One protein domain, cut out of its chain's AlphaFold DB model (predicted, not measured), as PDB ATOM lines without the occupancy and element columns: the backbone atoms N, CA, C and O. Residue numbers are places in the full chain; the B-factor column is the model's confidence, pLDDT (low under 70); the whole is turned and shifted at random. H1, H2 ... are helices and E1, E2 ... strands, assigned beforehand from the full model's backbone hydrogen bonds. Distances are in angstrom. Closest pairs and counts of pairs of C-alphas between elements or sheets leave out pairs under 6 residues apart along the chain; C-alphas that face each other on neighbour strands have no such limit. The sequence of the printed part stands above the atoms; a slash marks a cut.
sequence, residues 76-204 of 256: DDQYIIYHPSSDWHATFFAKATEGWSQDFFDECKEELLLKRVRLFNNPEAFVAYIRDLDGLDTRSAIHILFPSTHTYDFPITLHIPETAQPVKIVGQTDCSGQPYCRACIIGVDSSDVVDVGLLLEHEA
ATOM      1  N   ASP A  76     243.517 209.188 207.397       63.75
ATOM      2  CA  ASP A  76     244.105 210.535 207.427       63.75
ATOM      3  C   ASP A  76     244.993 210.880 206.212       63.75
ATOM      4  O   ASP A  76     245.349 212.039 206.038       63.75
ATOM      5  N   ASP A  77     245.306 209.939 205.313       74.69
ATOM      6  CA  ASP A  77     246.224 210.217 204.194       74.69
ATOM      7  C   ASP A  77     245.643 211.212 203.179       74.69
ATOM      8  O   ASP A  77     244.486 211.099 202.741       74.69
ATOM      9  N   GLN A  78     246.483 212.169 202.778       81.75
ATOM     10  CA  GLN A  78     246.145 213.232 201.837       81.75
ATOM     11  C   GLN A  78     246.910 213.077 200.530       81.75
ATOM     12  O   GLN A  78     248.129 212.962 200.508       81.75
ATOM     13  N   TYR A  79     246.186 213.145 199.422       86.94
ATOM     14  CA  TYR A  79     246.689 213.026 198.065       86.94
ATOM     15  C   TYR A  79     246.580 214.368 197.352       86.94
ATOM     16  O   TYR A  79     245.488 214.850 197.050       86.94
ATOM     17  N   ILE A  80     247.725 214.960 197.049       91.31
ATOM     18  CA  ILE A  80     247.848 216.221 196.330       91.31
ATOM     19  C   ILE A  80     248.369 215.894 194.937       91.31
ATOM     20  O   ILE A  80     249.512 215.486 194.763       91.31
ATOM     21  N   ILE A  81     247.516 216.030 193.934       93.06
ATOM     22  CA  ILE A  81     247.781 215.558 192.579       93.06
ATOM     23  C   ILE A  81     247.985 216.761 191.667       93.06
ATOM     24  O   ILE A  81     247.103 217.616 191.577       93.06
ATOM     25  N   TYR A  82     249.112 216.801 190.958       94.25
ATOM     26  CA  TYR A  82     249.366 217.792 189.918       94.25
ATOM     27  C   TYR A  82     249.411 217.150 188.529       94.25
ATOM     28  O   TYR A  82     250.106 216.158 188.311       94.25
ATOM     29  N   HIS A  83     248.709 217.758 187.572       91.38
ATOM     30  CA  HIS A  83     248.847 217.455 186.150       91.38
ATOM     31  C   HIS A  83     248.539 218.704 185.305       91.38
ATOM     32  O   HIS A  83     247.532 219.358 185.569       91.38
ATOM     33  N   PRO A  84     249.320 219.036 184.257       88.00
ATOM     34  CA  PRO A  84     249.134 220.273 183.483       88.00
ATOM     35  C   PRO A  84     247.745 220.409 182.832       88.00
ATOM     36  O   PRO A  84     247.252 221.518 182.627       88.00
ATOM     37  N   SER A  85     247.087 219.293 182.513       86.44
ATOM     38  CA  SER A  85     245.707 219.270 182.001       86.44
ATOM     39  C   SER A  85     244.708 218.909 183.099       86.44
ATOM     40  O   SER A  85     244.987 218.011 183.889       86.44
ATOM     41  N   SER A  86     243.519 219.520 183.086       87.31
ATOM     42  CA  SER A  86     242.436 219.261 184.053       87.31
ATOM     43  C   SER A  86     241.254 218.462 183.490       87.31
ATOM     44  O   SER A  86     240.339 218.110 184.236       87.31
ATOM     45  N   ASP A  87     241.266 218.126 182.197       84.50
ATOM     46  CA  ASP A  87     240.132 217.495 181.503       84.50
ATOM     47  C   ASP A  87     239.676 216.153 182.110       84.50
ATOM     48  O   ASP A  87     238.550 215.699 181.915       84.50
ATOM     49  N   TRP A  88     240.557 215.496 182.860       85.69
ATOM     50  CA  TRP A  88     240.308 214.209 183.498       85.69
ATOM     51  C   TRP A  88     239.687 214.331 184.900       85.69
ATOM     52  O   TRP A  88     239.170 213.334 185.406       85.69
ATOM     53  N   HIS A  89     239.680 215.523 185.519       88.19
ATOM     54  CA  HIS A  89     239.232 215.731 186.907       88.19
ATOM     55  C   HIS A  89     237.791 215.248 187.124       88.19
ATOM     56  O   HIS A  89     237.518 214.481 188.044       88.19
ATOM     57  N   ALA A  90     236.866 215.645 186.244       82.62
ATOM     58  CA  ALA A  90     235.461 215.250 186.354       82.62
ATOM     59  C   ALA A  90     235.284 213.725 186.257       82.62
ATOM     60  O   ALA A  90     234.502 213.137 187.003       82.62
ATOM     61  N   THR A  91     236.050 213.073 185.376       83.31
ATOM     62  CA  THR A  91     236.004 211.612 185.214       83.31
ATOM     63  C   THR A  91     236.627 210.888 186.407       83.31
ATOM     64  O   THR A  91     236.152 209.816 186.781       83.31
ATOM     65  N   PHE A  92     237.657 211.467 187.031       85.62
ATOM     66  CA  PHE A  92     238.235 210.954 188.271       85.62
ATOM     67  C   PHE A  92     237.207 210.980 189.401       85.62
ATOM     68  O   PHE A  92     236.949 209.937 189.999       85.62
ATOM     69  N   PHE A  93     236.556 212.124 189.635       81.25
ATOM     70  CA  PHE A  93     235.523 212.223 190.667       81.25
ATOM     71  C   PHE A  93     234.352 211.289 190.367       81.25
ATOM     72  O   PHE A  93     233.987 210.499 191.223       81.25
ATOM     73  N   ALA A  94     233.843 211.254 189.133       77.25
ATOM     74  CA  ALA A  94     232.775 210.322 188.766       77.25
ATOM     75  C   ALA A  94     233.119 208.846 189.048       77.25
ATOM     76  O   ALA A  94     232.230 208.064 189.376       77.25
ATOM     77  N   LYS A  95     234.395 208.456 188.929       77.19
ATOM     78  CA  LYS A  95     234.866 207.111 189.292       77.19
ATOM     79  C   LYS A  95     234.988 206.920 190.799       77.19
ATOM     80  O   LYS A  95     234.577 205.878 191.295       77.19
ATOM     81  N   ALA A  96     235.537 207.902 191.510       73.62
ATOM     82  CA  ALA A  96     235.713 207.839 192.957       73.62
ATOM     83  C   ALA A  96     234.381 207.785 193.723       73.62
ATOM     84  O   ALA A  96     234.340 207.256 194.828       73.62
ATOM     85  N   THR A  97     233.306 208.299 193.125       70.38
ATOM     86  CA  THR A  97     231.966 208.364 193.724       70.38
ATOM     87  C   THR A  97     231.007 207.282 193.226       70.38
ATOM     88  O   THR A  97     229.814 207.364 193.501       70.38
ATOM     89  N   GLU A  98     231.494 206.301 192.454       68.88
ATOM     90  CA  GLU A  98     230.669 205.268 191.801       68.88
ATOM     91  C   GLU A  98     229.498 205.836 190.964       68.88
ATOM     92  O   GLU A  98     228.489 205.169 190.744       68.88
ATOM     93  N   GLY A  99     229.649 207.054 190.424       59.38
ATOM     94  CA  GLY A  99     228.711 207.638 189.464       59.38
ATOM     95  C   GLY A  99     227.753 208.709 189.992       59.38
ATOM     96  O   GLY A  99     226.650 208.802 189.464       59.38
ATOM     97  N   TRP A 100     228.168 209.560 190.941       61.09
ATOM     98  CA  TRP A 100     227.341 210.673 191.458       61.09
ATOM     99  C   TRP A 100     225.964 210.190 191.961       61.09
ATOM    100  O   TRP A 100     224.927 210.750 191.602       61.09
ATOM    101  N   SER A 101     225.939 209.109 192.746       63.88
ATOM    102  CA  SER A 101     224.698 208.588 193.328       63.88
ATOM    103  C   SER A 101     224.177 209.499 194.442       63.88
ATOM    104  O   SER A 101     224.936 210.222 195.081       63.88
ATOM    105  N   GLN A 102     222.869 209.458 194.700       64.00
ATOM    106  CA  GLN A 102     222.259 210.232 195.785       64.00
ATOM    107  C   GLN A 102     222.830 209.829 197.160       64.00
ATOM    108  O   GLN A 102     223.177 210.696 197.957       64.00
ATOM    109  N   ASP A 103     223.089 208.532 197.351       63.22
ATOM    110  CA  ASP A 103     223.734 207.967 198.544       63.22
ATOM    111  C   ASP A 103     225.137 208.553 198.809       63.22
ATOM    112  O   ASP A 103     225.581 208.643 199.952       63.22
ATOM    113  N   PHE A 104     225.861 208.978 197.766       61.81
ATOM    114  CA  PHE A 104     227.168 209.619 197.921       61.81
ATOM    115  C   PHE A 104     227.066 211.016 198.554       61.81
ATOM    116  O   PHE A 104     227.893 211.376 199.397       61.81
ATOM    117  N   PHE A 105     226.052 211.790 198.164       64.81
ATOM    118  CA  PHE A 105     225.820 213.135 198.696       64.81
ATOM    119  C   PHE A 105     225.215 213.093 200.100       64.81
ATOM    120  O   PHE A 105     225.610 213.880 200.960       64.81
ATOM    121  N   ASP A 106     224.318 212.139 200.352       61.25
ATOM    122  CA  ASP A 106     223.611 212.015 201.629       61.25
ATOM    123  C   ASP A 106     224.527 211.544 202.781       61.25
ATOM    124  O   ASP A 106     224.273 211.857 203.943       61.25
ATOM    125  N   GLU A 107     225.628 210.844 202.483       62.94
ATOM    126  CA  GLU A 107     226.571 210.317 203.485       62.94
ATOM    127  C   GLU A 107     227.803 211.212 203.752       62.94
ATOM    128  O   GLU A 107     228.773 210.762 204.365       62.94
ATOM    129  N   CYS A 108     227.827 212.466 203.277       64.94
ATOM    130  CA  CYS A 108     228.998 213.364 203.368       64.94
ATOM    131  C   CYS A 108     230.305 212.757 202.802       64.94
ATOM    132  O   CYS A 108     231.410 213.224 203.103       64.94
ATOM    133  N   LYS A 109     230.208 211.725 201.953       66.06
ATOM    134  CA  LYS A 109     231.361 211.072 201.310       66.06
ATOM    135  C   LYS A 109     232.109 212.030 200.387       66.06
ATOM    136  O   LYS A 109     233.322 211.900 200.228       66.06
ATOM    137  N   GLU A 110     231.410 213.026 199.841       67.69
ATOM    138  CA  GLU A 110     232.009 214.130 199.092       67.69
ATOM    139  C   GLU A 110     233.008 214.921 199.929       67.69
ATOM    140  O   GLU A 110     234.149 215.105 199.514       67.69
ATOM    141  N   GLU A 111     232.620 215.340 201.134       67.12
ATOM    142  CA  GLU A 111     233.500 216.116 202.004       67.12
ATOM    143  C   GLU A 111     234.737 215.315 202.413       67.12
ATOM    144  O   GLU A 111     235.836 215.866 202.465       67.12
ATOM    145  N   LEU A 112     234.578 214.013 202.666       69.25
ATOM    146  CA  LEU A 112     235.689 213.111 202.975       69.25
ATOM    147  C   LEU A 112     236.632 212.935 201.777       69.25
ATOM    148  O   LEU A 112     237.848 213.036 201.935       69.25
ATOM    149  N   LEU A 113     236.090 212.724 200.574       73.62
ATOM    150  CA  LEU A 113     236.884 212.601 199.352       73.62
ATOM    151  C   LEU A 113     237.633 213.896 199.041       73.62
ATOM    152  O   LEU A 113     238.822 213.856 198.741       73.62
ATOM    153  N   LEU A 114     236.958 215.042 199.147       73.62
ATOM    154  CA  LEU A 114     237.581 216.338 198.937       73.62
ATOM    155  C   LEU A 114     238.659 216.584 199.995       73.62
ATOM    156  O   LEU A 114     239.741 217.023 199.636       73.62
ATOM    157  N   LYS A 115     238.432 216.264 201.277       73.94
ATOM    158  CA  LYS A 115     239.472 216.374 202.319       73.94
ATOM    159  C   LYS A 115     240.719 215.546 201.999       73.94
ATOM    160  O   LYS A 115     241.819 216.025 202.256       73.94
ATOM    161  N   ARG A 116     240.548 214.354 201.422       78.19
ATOM    162  CA  ARG A 116     241.646 213.431 201.104       78.19
ATOM    163  C   ARG A 116     242.314 213.688 199.762       78.19
ATOM    164  O   ARG A 116     243.473 213.341 199.622       78.19
ATOM    165  N   VAL A 117     241.627 214.248 198.768       85.12
ATOM    166  CA  VAL A 117     242.170 214.405 197.411       85.12
ATOM    167  C   VAL A 117     242.061 215.849 196.937       85.12
ATOM    168  O   VAL A 117     240.972 216.417 196.832       85.12
ATOM    169  N   ARG A 118     243.202 216.430 196.564       89.69
ATOM    170  CA  ARG A 118     243.305 217.753 195.942       89.69
ATOM    171  C   ARG A 118     243.898 217.621 194.550       89.69
ATOM    172  O   ARG A 118     244.946 217.010 194.388       89.69
ATOM    173  N   LEU A 119     243.231 218.197 193.552       91.81
ATOM    174  CA  LEU A 119     243.672 218.169 192.157       91.81
ATOM    175  C   LEU A 119     244.089 219.571 191.717       91.81
ATOM    176  O   LEU A 119     243.309 220.514 191.856       91.81
ATOM    177  N   PHE A 120     245.276 219.696 191.136       93.75
ATOM    178  CA  PHE A 120     245.821 220.950 190.632       93.75
ATOM    179  C   PHE A 120     246.285 220.805 189.186       93.75
ATOM    180  O   PHE A 120     246.917 219.822 188.810       93.75
ATOM    181  N   ASN A 121     246.018 221.835 188.387       93.00
ATOM    182  CA  ASN A 121     246.574 221.994 187.043       93.00
ATOM    183  C   ASN A 121     247.367 223.292 186.866       93.00
ATOM    184  O   ASN A 121     248.152 223.426 185.930       93.00
ATOM    185  N   ASN A 122     247.180 224.249 187.774       93.81
ATOM    186  CA  ASN A 122     247.964 225.470 187.821       93.81
ATOM    187  C   ASN A 122     249.157 225.276 188.783       93.81
ATOM    188  O   ASN A 122     248.935 224.942 189.952       93.81
ATOM    189  N   PRO A 123     250.406 225.450 188.311       91.88
ATOM    190  CA  PRO A 123     251.592 225.183 189.117       91.88
ATOM    191  C   PRO A 123     251.772 226.199 190.252       91.88
ATOM    192  O   PRO A 123     252.181 225.810 191.341       91.88
ATOM    193  N   GLU A 124     251.411 227.472 190.062       93.38
ATOM    194  CA  GLU A 124     251.524 228.489 191.113       93.38
ATOM    195  C   GLU A 124     250.565 228.218 192.279       93.38
ATOM    196  O   GLU A 124     250.952 228.322 193.440       93.38
ATOM    197  N   ALA A 125     249.324 227.833 191.978       93.00
ATOM    198  CA  ALA A 125     248.312 227.466 192.960       93.00
ATOM    199  C   ALA A 125     248.695 226.185 193.705       93.00
ATOM    200  O   ALA A 125     248.483 226.095 194.912       93.00
ATOM    201  N   PHE A 126     249.283 225.217 192.999       93.81
ATOM    202  CA  PHE A 126     249.823 224.007 193.608       93.81
ATOM    203  C   PHE A 126     250.954 224.335 194.592       93.81
ATOM    204  O   PHE A 126     250.878 223.950 195.753       93.81
ATOM    205  N   VAL A 127     251.964 225.104 194.171       91.81
ATOM    206  CA  VAL A 127     253.088 225.493 195.043       91.81
ATOM    207  C   VAL A 127     252.608 226.339 196.224       91.81
ATOM    208  O   VAL A 127     253.055 226.126 197.348       91.81
ATOM    209  N   ALA A 128     251.675 227.271 195.999       91.38
ATOM    210  CA  ALA A 128     251.071 228.052 197.072       91.38
ATOM    211  C   ALA A 128     250.354 227.151 198.084       91.38
ATOM    212  O   ALA A 128     250.569 227.309 199.278       91.38
ATOM    213  N   TYR A 129     249.577 226.169 197.616       90.69
ATOM    214  CA  TYR A 129     248.915 225.208 198.493       90.69
ATOM    215  C   TYR A 129     249.919 224.420 199.332       90.69
ATOM    216  O   TYR A 129     249.750 224.351 200.542       90.69
ATOM    217  N   ILE A 130     250.981 223.889 198.714       89.69
ATOM    218  CA  ILE A 130     252.036 223.143 199.415       89.69
ATOM    219  C   ILE A 130     252.725 224.004 200.479       89.69
ATOM    220  O   ILE A 130     252.946 223.539 201.594       89.69
ATOM    221  N   ARG A 131     253.041 225.261 200.160       87.19
ATOM    222  CA  ARG A 131     253.638 226.202 201.115       87.19
ATOM    223  C   ARG A 131     252.700 226.496 202.287       87.19
ATOM    224  O   ARG A 131     253.159 226.631 203.415       87.19
ATOM    225  N   ASP A 132     251.408 226.600 202.008       85.12
ATOM    226  CA  ASP A 132     250.383 226.954 202.986       85.12
ATOM    227  C   ASP A 132     249.871 225.723 203.777       85.12
ATOM    228  O   ASP A 132     248.976 225.868 204.607       85.12
ATOM    229  N   LEU A 133     250.454 224.525 203.588       78.69
ATOM    230  CA  LEU A 133     250.208 223.332 204.425       78.69
ATOM    231  C   LEU A 133     250.703 223.486 205.878       78.69
ATOM    232  O   LEU A 133     250.595 222.553 206.676       78.69
ATOM    233  N   ASP A 134     251.237 224.655 206.224       61.56
ATOM    234  CA  ASP A 134     251.757 224.991 207.539       61.56
ATOM    235  C   ASP A 134     250.680 224.791 208.627       61.56
ATOM    236  O   ASP A 134     249.651 225.471 208.656       61.56
ATOM    237  N   GLY A 135     250.901 223.820 209.520       52.53
ATOM    238  CA  GLY A 135     250.003 223.524 210.642       52.53
ATOM    239  C   GLY A 135     248.927 222.461 210.397       52.53
ATOM    240  O   GLY A 135     248.016 222.343 211.223       52.53
ATOM    241  N   LEU A 136     249.005 221.673 209.316       55.91
ATOM    242  CA  LEU A 136     248.166 220.478 209.191       55.91
ATOM    243  C   LEU A 136     248.546 219.389 210.208       55.91
ATOM    244  O   LEU A 136     249.693 219.268 210.631       55.91
ATOM    245  N   ASP A 137     247.544 218.607 210.613       53.88
ATOM    246  CA  ASP A 137     247.660 217.546 211.612       53.88
ATOM    247  C   ASP A 137     248.739 216.532 211.182       53.88
ATOM    248  O   ASP A 137     248.546 215.752 210.247       53.88
ATOM    249  N   THR A 138     249.883 216.550 211.875       52.78
ATOM    250  CA  THR A 138     251.131 215.785 211.619       52.78
ATOM    251  C   THR A 138     250.972 214.256 211.642       52.78
ATOM    252  O   THR A 138     251.947 213.509 211.586       52.78
ATOM    253  N   ARG A 139     249.735 213.768 211.755       55.00
ATOM    254  CA  ARG A 139     249.352 212.353 211.781       55.00
ATOM    255  C   ARG A 139     248.984 211.800 210.404       55.00
ATOM    256  O   ARG A 139     248.909 210.584 210.257       55.00
ATOM    257  N   SER A 140     248.767 212.680 209.429       64.38
ATOM    258  CA  SER A 140     248.356 212.357 208.060       64.38
ATOM    259  C   SER A 140     249.578 212.205 207.155       64.38
ATOM    260  O   SER A 140     250.379 213.136 207.084       64.38
ATOM    261  N   ALA A 141     249.734 211.091 206.430       73.06
ATOM    262  CA  ALA A 141     250.774 211.019 205.405       73.06
ATOM    263  C   ALA A 141     250.375 211.871 204.191       73.06
ATOM    264  O   ALA A 141     249.267 211.736 203.661       73.06
ATOM    265  N   ILE A 142     251.273 212.753 203.741       83.31
ATOM    266  CA  ILE A 142     251.036 213.590 202.562       83.31
ATOM    267  C   ILE A 142     251.683 212.932 201.346       83.31
ATOM    268  O   ILE A 142     252.889 212.693 201.298       83.31
ATOM    269  N   HIS A 143     250.874 212.667 200.330       86.19
ATOM    270  CA  HIS A 143     251.286 212.085 199.065       86.19
ATOM    271  C   HIS A 143     251.141 213.113 197.950       86.19
ATOM    272  O   HIS A 143     250.029 213.470 197.563       86.19
ATOM    273  N   ILE A 144     252.262 213.554 197.393       91.62
ATOM    274  CA  ILE A 144     252.287 214.402 196.205       91.62
ATOM    275  C   ILE A 144     252.429 213.509 194.980       91.62
ATOM    276  O   ILE A 144     253.405 212.775 194.847       91.62
ATOM    277  N   LEU A 145     251.455 213.559 194.076       92.19
ATOM    278  CA  LEU A 145     251.381 212.670 192.926       92.19
ATOM    279  C   LEU A 145     251.530 213.447 191.613       92.19
ATOM    280  O   LEU A 145     250.813 214.420 191.373       92.19
ATOM    281  N   PHE A 146     252.394 212.946 190.730       92.31
ATOM    282  CA  PHE A 146     252.625 213.465 189.378       92.31
ATOM    283  C   PHE A 146     252.237 212.432 188.309       92.31
ATOM    284  O   PHE A 146     253.108 211.918 187.599       92.31
ATOM    285  N   PRO A 147     250.945 212.074 188.185       89.38
ATOM    286  CA  PRO A 147     250.513 211.133 187.162       89.38
ATOM    287  C   PRO A 147     250.734 211.725 185.773       89.38
ATOM    288  O   PRO A 147     250.518 212.916 185.583       89.38
ATOM    289  N   SER A 148     251.125 210.912 184.794       85.62
ATOM    290  CA  SER A 148     251.206 211.333 183.393       85.62
ATOM    291  C   SER A 148     251.339 210.145 182.446       85.62
ATOM    292  O   SER A 148     251.791 209.069 182.823       85.62
ATOM    293  N   THR A 149     250.941 210.358 181.194       82.44
ATOM    294  CA  THR A 149     251.183 209.448 180.061       82.44
ATOM    295  C   THR A 149     252.219 210.000 179.076       82.44
ATOM    296  O   THR A 149     252.557 209.346 178.087       82.44
ATOM    297  N   HIS A 150     252.728 211.205 179.342       84.31
ATOM    298  CA  HIS A 150     253.675 211.932 178.506       84.31
ATOM    299  C   HIS A 150     254.772 212.568 179.356       84.31
ATOM    300  O   HIS A 150     254.536 212.974 180.493       84.31
ATOM    301  N   THR A 151     255.970 212.691 178.793       87.81
ATOM    302  CA  THR A 151     257.069 213.355 179.492       87.81
ATOM    303  C   THR A 151     256.814 214.857 179.608       87.81
ATOM    304  O   THR A 151     256.466 215.498 178.614       87.81
ATOM    305  N   TYR A 152     256.999 215.423 180.798       90.06
ATOM    306  CA  TYR A 152     256.963 216.861 181.046       90.06
ATOM    307  C   TYR A 152     257.897 217.251 182.196       90.06
ATOM    308  O   TYR A 152     258.138 216.466 183.116       90.06
ATOM    309  N   ASP A 153     258.370 218.494 182.150       92.50
ATOM    310  CA  ASP A 153     259.116 219.107 183.241       92.50
ATOM    311  C   ASP A 153     258.153 219.972 184.070       92.50
ATOM    312  O   ASP A 153     257.406 220.793 183.526       92.50
ATOM    313  N   PHE A 154     258.139 219.778 185.387       92.88
ATOM    314  CA  PHE A 154     257.377 220.605 186.309       92.88
ATOM    315  C   PHE A 154     257.957 222.032 186.290       92.88
ATOM    316  O   PHE A 154     259.162 222.207 186.484       92.88
ATOM    317  N   PRO A 155     257.136 223.063 186.027       91.25
ATOM    318  CA  PRO A 155     257.633 224.353 185.546       91.25
ATOM    319  C   PRO A 155     258.236 225.261 186.624       91.25
ATOM    320  O   PRO A 155     258.761 226.319 186.288       91.25
ATOM    321  N   ILE A 156     258.118 224.902 187.904       92.50
ATOM    322  CA  ILE A 156     258.540 225.728 189.041       92.50
ATOM    323  C   ILE A 156     259.323 224.849 190.012       92.50
ATOM    324  O   ILE A 156     258.974 223.691 190.205       92.50
ATOM    325  N   THR A 157     260.346 225.383 190.664       93.44
ATOM    326  CA  THR A 157     261.036 224.664 191.734       93.44
ATOM    327  C   THR A 157     260.077 224.418 192.901       93.44
ATOM    328  O   THR A 157     259.500 225.347 193.475       93.44
ATOM    329  N   LEU A 158     259.878 223.148 193.255       93.25
ATOM    330  CA  LEU A 158     258.967 222.745 194.318       93.25
ATOM    331  C   LEU A 158     259.700 222.730 195.659       93.25
ATOM    332  O   LEU A 158     260.504 221.842 195.932       93.25
ATOM    333  N   HIS A 159     259.379 223.697 196.511       92.25
ATOM    334  CA  HIS A 159     259.857 223.737 197.888       92.25
ATOM    335  C   HIS A 159     258.835 223.086 198.816       92.25
ATOM    336  O   HIS A 159     257.717 223.583 198.956       92.25
ATOM    337  N   ILE A 160     259.227 221.992 199.461       90.56
ATOM    338  CA  ILE A 160     258.424 221.337 200.489       90.56
ATOM    339  C   ILE A 160     258.823 221.912 201.851       90.56
ATOM    340  O   ILE A 160     260.002 221.848 202.211       90.56
ATOM    341  N   PRO A 161     257.884 222.505 202.606       88.31
ATOM    342  CA  PRO A 161     258.193 223.029 203.928       88.31
ATOM    343  C   PRO A 161     258.472 221.880 204.905       88.31
ATOM    344  O   PRO A 161     257.822 220.837 204.856       88.31
ATOM    345  N   GLU A 162     259.403 222.091 205.838       83.88
ATOM    346  CA  GLU A 162     259.736 221.101 206.877       83.88
ATOM    347  C   GLU A 162     258.507 220.717 207.718       83.88
ATOM    348  O   GLU A 162     258.371 219.572 208.142       83.88
ATOM    349  N   THR A 163     257.573 221.654 207.906       79.62
ATOM    350  CA  THR A 163     256.331 221.447 208.661       79.62
ATOM    351  C   THR A 163     255.324 220.533 207.963       79.62
ATOM    352  O   THR A 163     254.423 220.030 208.629       79.62
ATOM    353  N   ALA A 164     255.478 220.279 206.658       77.31
ATOM    354  CA  ALA A 164     254.630 219.350 205.910       77.31
ATOM    355  C   ALA A 164     255.134 217.899 205.953       77.31
ATOM    356  O   ALA A 164     254.474 217.014 205.412       77.31
ATOM    357  N   GLN A 165     256.290 217.625 206.565       76.00
ATOM    358  CA  GLN A 165     256.808 216.261 206.654       76.00
ATOM    359  C   GLN A 165     255.988 215.402 207.642       76.00
ATOM    360  O   GLN A 165     255.578 215.903 208.692       76.00
ATOM    361  N   PRO A 166     255.780 214.099 207.359       77.62
ATOM    362  CA  PRO A 166     256.360 213.318 206.258       77.62
ATOM    363  C   PRO A 166     255.608 213.469 204.919       77.62
ATOM    364  O   PRO A 166     254.383 213.354 204.859       77.62
ATOM    365  N   VAL A 167     256.365 213.647 203.825       83.00
ATOM    366  CA  VAL A 167     255.836 213.749 202.452       83.00
ATOM    367  C   VAL A 167     256.446 212.663 201.575       83.00
ATOM    368  O   VAL A 167     257.664 212.547 201.508       83.00
ATOM    369  N   LYS A 168     255.609 211.926 200.839       86.81
ATOM    370  CA  LYS A 168     256.046 211.066 199.732       86.81
ATOM    371  C   LYS A 168     255.676 211.686 198.399       86.81
ATOM    372  O   LYS A 168     254.523 212.050 198.178       86.81
ATOM    373  N   ILE A 169     256.636 211.744 197.487       90.44
ATOM    374  CA  ILE A 169     256.449 212.294 196.149       90.44
ATOM    375  C   ILE A 169     256.553 211.158 195.144       90.44
ATOM    376  O   ILE A 169     257.554 210.450 195.102       90.44
ATOM    377  N   VAL A 170     255.512 210.961 194.340       90.31
ATOM    378  CA  VAL A 170     255.412 209.787 193.473       90.31
ATOM    379  C   VAL A 170     254.969 210.175 192.067       90.31
ATOM    380  O   VAL A 170     253.919 210.786 191.871       90.31
ATOM    381  N   GLY A 171     255.762 209.786 191.077       90.19
ATOM    382  CA  GLY A 171     255.452 209.933 189.661       90.19
ATOM    383  C   GLY A 171     254.989 208.629 189.017       90.19
ATOM    384  O   GLY A 171     254.477 207.720 189.672       90.19
ATOM    385  N   GLN A 172     255.158 208.559 187.703       88.88
ATOM    386  CA  GLN A 172     254.932 207.363 186.898       88.88
ATOM    387  C   GLN A 172     256.075 207.226 185.895       88.88
ATOM    388  O   GLN A 172     256.573 208.229 185.378       88.88
ATOM    389  N   THR A 173     256.453 205.988 185.595       85.81
ATOM    390  CA  THR A 173     257.477 205.654 184.606       85.81
ATOM    391  C   THR A 173     256.868 205.035 183.352       85.81
ATOM    392  O   THR A 173     255.783 204.447 183.381       85.81
ATOM    393  N   ASP A 174     257.571 205.180 182.233       84.50
ATOM    394  CA  ASP A 174     257.255 204.481 180.998       84.50
ATOM    395  C   ASP A 174     257.679 203.002 181.046       84.50
ATOM    396  O   ASP A 174     258.248 202.507 182.021       84.50
ATOM    397  N   CYS A 175     257.420 202.261 179.966       83.75
ATOM    398  CA  CYS A 175     257.787 200.845 179.876       83.75
ATOM    399  C   CYS A 175     259.304 200.578 179.905       83.75
ATOM    400  O   CYS A 175     259.709 199.430 180.077       83.75
ATOM    401  N   SER A 176     260.130 201.610 179.732       86.50
ATOM    402  CA  SER A 176     261.588 201.551 179.848       86.50
ATOM    403  C   SER A 176     262.100 201.980 181.230       86.50
ATOM    404  O   SER A 176     263.309 201.972 181.461       86.50
ATOM    405  N   GLY A 177     261.195 202.315 182.156       84.62
ATOM    406  CA  GLY A 177     261.522 202.788 183.498       84.62
ATOM    407  C   GLY A 177     261.912 204.267 183.554       84.62
ATOM    408  O   GLY A 177     262.402 204.717 184.586       84.62
ATOM    409  N   GLN A 178     261.720 205.031 182.473       90.00
ATOM    410  CA  GLN A 178     262.010 206.466 182.463       90.00
ATOM    411  C   GLN A 178     260.837 207.253 183.055       90.00
ATOM    412  O   GLN A 178     259.688 206.975 182.707       90.00
ATOM    413  N   PRO A 179     261.084 208.237 183.935       93.12
ATOM    414  CA  PRO A 179     260.018 209.000 184.569       93.12
ATOM    415  C   PRO A 179     259.323 209.927 183.565       93.12
ATOM    416  O   PRO A 179     259.966 210.604 182.762       93.12
ATOM    417  N   TYR A 180     257.993 210.002 183.644       90.62
ATOM    418  CA  TYR A 180     257.210 210.955 182.860       90.62
ATOM    419  C   TYR A 180     257.299 212.378 183.417       90.62
ATOM    420  O   TYR A 180     257.281 213.331 182.652       90.62
ATOM    421  N   CYS A 181     257.393 212.547 184.734       94.00
ATOM    422  CA  CYS A 181     257.569 213.864 185.341       94.00
ATOM    423  C   CYS A 181     259.033 214.062 185.722       94.00
ATOM    424  O   CYS A 181     259.621 213.195 186.376       94.00
ATOM    425  N   ARG A 182     259.605 215.213 185.365       94.94
ATOM    426  CA  ARG A 182     260.871 215.687 185.929       94.94
ATOM    427  C   ARG A 182     260.640 216.979 186.693       94.94
ATOM    428  O   ARG A 182     259.903 217.836 186.227       94.94
ATOM    429  N   ALA A 183     261.251 217.139 187.858       94.94
ATOM    430  CA  ALA A 183     261.033 218.310 188.700       94.94
ATOM    431  C   ALA A 183     262.276 218.636 189.524       94.94
ATOM    432  O   ALA A 183     262.993 217.733 189.959       94.94
ATOM    433  N   CYS A 184     262.507 219.923 189.782       94.44
ATOM    434  CA  CYS A 184     263.423 220.341 190.837       94.44
ATOM    435  C   CYS A 184     262.640 220.391 192.150       94.44
ATOM    436  O   CYS A 184     261.651 221.120 192.250       94.44
ATOM    437  N   ILE A 185     263.043 219.579 193.126       94.31
ATOM    438  CA  ILE A 185     262.348 219.436 194.407       94.31
ATOM    439  C   ILE A 185     263.351 219.639 195.534       94.31
ATOM    440  O   ILE A 185     264.410 219.015 195.547       94.31
ATOM    441  N   ILE A 186     263.000 220.504 196.481       92.19
ATOM    442  CA  ILE A 186     263.836 220.886 197.618       92.19
ATOM    443  C   ILE A 186     263.036 220.670 198.908       92.19
ATOM    444  O   ILE A 186     261.844 220.967 198.953       92.19
ATOM    445  N   GLY A 187     263.695 220.189 199.967       87.94
ATOM    446  CA  GLY A 187     263.083 220.017 201.296       87.94
ATOM    447  C   GLY A 187     262.520 218.621 201.590       87.94
ATOM    448  O   GLY A 187     261.787 218.454 202.562       87.94
ATOM    449  N   VAL A 188     262.861 217.615 200.776       86.88
ATOM    450  CA  VAL A 188     262.500 216.196 200.968       86.88
ATOM    451  C   VAL A 188     263.722 215.318 200.707       86.88
ATOM    452  O   VAL A 188     264.582 215.688 199.904       86.88
ATOM    453  N   ASP A 189     263.811 214.169 201.382       85.19
ATOM    454  CA  ASP A 189     264.837 213.171 201.077       85.19
ATOM    455  C   ASP A 189     264.586 212.564 199.690       85.19
ATOM    456  O   ASP A 189     263.471 212.188 199.333       85.19
ATOM    457  N   SER A 190     265.649 212.411 198.909       83.81
ATOM    458  CA  SER A 190     265.628 211.659 197.656       83.81
ATOM    459  C   SER A 190     264.982 210.269 197.762       83.81
ATOM    460  O   SER A 190     264.386 209.823 196.786       83.81
ATOM    461  N   SER A 191     265.051 209.592 198.917       84.75
ATOM    462  CA  SER A 191     264.406 208.287 199.126       84.75
ATOM    463  C   SER A 191     262.879 208.346 199.138       84.75
ATOM    464  O   SER A 191     262.226 207.344 198.848       84.75
ATOM    465  N   ASP A 192     262.310 209.505 199.466       84.38
ATOM    466  CA  ASP A 192     260.865 209.740 199.480       84.38
ATOM    467  C   ASP A 192     260.335 210.229 198.124       84.38
ATOM    468  O   ASP A 192     259.126 210.423 197.960       84.38
ATOM    469  N   VAL A 193     261.225 210.385 197.136       88.81
ATOM    470  CA  VAL A 193     260.894 210.712 195.750       88.81
ATOM    471  C   VAL A 193     261.019 209.461 194.885       88.81
ATOM    472  O   VAL A 193     262.107 208.946 194.642       88.81
ATOM    473  N   VAL A 194     259.887 208.975 194.384       90.06
ATOM    474  CA  VAL A 194     259.797 207.732 193.614       90.06
ATOM    475  C   VAL A 194     259.222 208.025 192.233       90.06
ATOM    476  O   VAL A 194     258.230 208.737 192.111       90.06
ATOM    477  N   ASP A 195     259.817 207.464 191.179       90.81
ATOM    478  CA  ASP A 195     259.321 207.572 189.796       90.81
ATOM    479  C   ASP A 195     259.192 209.018 189.260       90.81
ATOM    480  O   ASP A 195     258.446 209.280 188.313       90.81
ATOM    481  N   VAL A 196     259.937 209.963 189.842       92.88
ATOM    482  CA  VAL A 196     260.089 211.349 189.370       92.88
ATOM    483  C   VAL A 196     261.559 211.596 189.044       92.88
ATOM    484  O   VAL A 196     262.441 211.292 189.845       92.88
ATOM    485  N   GLY A 197     261.839 212.166 187.873       93.06
ATOM    486  CA  GLY A 197     263.195 212.558 187.506       93.06
ATOM    487  C   GLY A 197     263.607 213.835 188.234       93.06
ATOM    488  O   GLY A 197     263.098 214.909 187.927       93.06
ATOM    489  N   LEU A 198     264.536 213.740 189.180       93.38
ATOM    490  CA  LEU A 198     265.031 214.911 189.901       93.38
ATOM    491  C   LEU A 198     265.923 215.776 188.999       93.38
ATOM    492  O   LEU A 198     266.889 215.289 188.413       93.38
ATOM    493  N   LEU A 199     265.579 217.059 188.893       91.81
ATOM    494  CA  LEU A 199     266.377 218.085 188.224       91.81
ATOM    495  C   LEU A 199     267.288 218.782 189.233       91.81
ATOM    496  O   LEU A 199     266.884 219.061 190.365       91.81
ATOM    497  N   LEU A 200     268.497 219.124 188.795       89.44
ATOM    498  CA  LEU A 200     269.379 220.002 189.560       89.44
ATOM    499  C   LEU A 200     268.826 221.437 189.543       89.44
ATOM    500  O   LEU A 200     268.180 221.844 188.581       89.44
ATOM    501  N   GLU A 201     269.117 222.246 190.566       86.12
ATOM    502  CA  GLU A 201     268.573 223.617 190.676       86.12
ATOM    503  C   GLU A 201     268.896 224.521 189.476       86.12
ATOM    504  O   GLU A 201     268.125 225.414 189.137       86.12
ATOM    505  N   HIS A 202     270.035 224.301 188.818       84.12
ATOM    506  CA  HIS A 202     270.436 225.055 187.626       84.12
ATOM    507  C   HIS A 202     269.784 224.543 186.332       84.12
ATOM    508  O   HIS A 202     269.866 225.210 185.303       84.12
ATOM    509  N   GLU A 203     269.163 223.363 186.378       85.25
ATOM    510  CA  GLU A 203     268.359 222.783 185.299       85.25
ATOM    511  C   GLU A 203     266.864 223.093 185.477       85.25
ATOM    512  O   GLU A 203     266.066 222.773 184.596       85.25
ATOM    513  N   ALA A 204     266.468 223.700 186.605       85.50
ATOM    514  CA  ALA A 204     265.075 224.009 186.892       85.50
ATOM    515  C   ALA A 204     264.504 225.007 185.860       85.50
ATOM    516  O   ALA A 204     265.169 225.999 185.540       85.50
TER     517      ALA A 204
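This is residues 76 to 204 of the 256 residues of an uncharacterized protein of Aureobasidium pullulans EXF-150 (UniProt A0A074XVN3). A twisted parallel sheet of four strands, E2, E1, E3 and E4, has the helix H4 over one face and no named helix over the other. Past the E2 edge a loop of three short helices, H1, H2 and H3, reaches out with H2 farthest from the middle; past E4 lies a second part, mostly unnamed chain, with the short parallel pair E5 and E6. The printed part has 129 residues with four named helices and six named strands, in the order E1 H1 H2 H3 E2 H4 E3 E4 E5 E6; the class is mixed, helices and strands, with under half of the residues in named elements. It is compact, with a radius of gyration of the C-alphas of 15.5 A, and spans 51 by 35 by 24 A.

Begin with E1, residues 78 to 82, an inner strand of the larger sheet. On one side of it find the edge strand E2, residues 117 to 120, parallel at 19 degrees, with N 118 and O 79 at 2.8 A, within hydrogen-bond range. On the other side is E3, residues 142 to 145, parallel at 25 degrees, with N 143 and O 78 at 2.8 A. Next comes the edge strand E4, residues 167 to 170, parallel to E3 at 19 degrees, with N 170 and O 144 at 2.8 A. From edge to edge the strands' lines turn by 62 degrees. H4, residues 123 to 131, is on this sheet at a height of 9.5 A; it lies over E1 and runs along the strands, at 16 degrees to E1 on the local plane. E2, H4 and E3 form a split strand-helix-strand unit, two parallel strands joined through a helix with E1 between them in the sheet, and its crossover is right-handed. E1 and E2 form a strand-helix-strand unit, two parallel neighbours with helices between: H1, residues 89 to 96, H2, residues 102 to 106, and H3, residues 109 to 116. H3 is on the sheet but at the sheet's level, with a height of 0.4 A; its closest C-alphas to E1 are those of Arg 116 and Gln 78, 4.6 A apart. H1 is not on the sheet, but only just, with 4 pairs of C-alphas within 10 A; it is near H3. H2 and H3 are close but not clearly touching, their closest C-alphas being Phe 104 and Glu 110, 6.7 A apart. Past E4, look for E5, residues 181 to 183, and its parallel neighbour E6, residues 196 to 198, at 30 degrees, with N 197 and O 181 at 2.9 A. The closest C-alphas of E4 and E6 are those of Val 170 and Val 196, 6.4 A apart. In H1, H2, H3 and H4 every O i to N i+4 pair is within hydrogen-bond range.

Find C-alpha 78 at (246.145, 213.232, 201.837); from there E1 runs 13.2 A to C-alpha 82. H1 is 10.5 A long, H2 6.3 A and H3 10.6 A; C-alpha 102, where H2 begins, is at (222.259, 210.232, 195.785). E2 measures 10.1 A, H4 12.2 A, E3 9.7 A, E4 9.8 A and E5 6.6 A. E6 runs 6.1 A and ends at C-alpha 198, (265.031, 214.911, 189.901).

The two C-alphas farthest apart are those of Gln 102 and His 202, at 51.1 A. The printed part has no cut. The links E3 to E4, 21 residues, and E5 to E6, 12 residues, are long. Mean pLDDT of the printed part is 82.6; look for values under 70 at residue 76, residues 98 to 112 and residues 134 to 140.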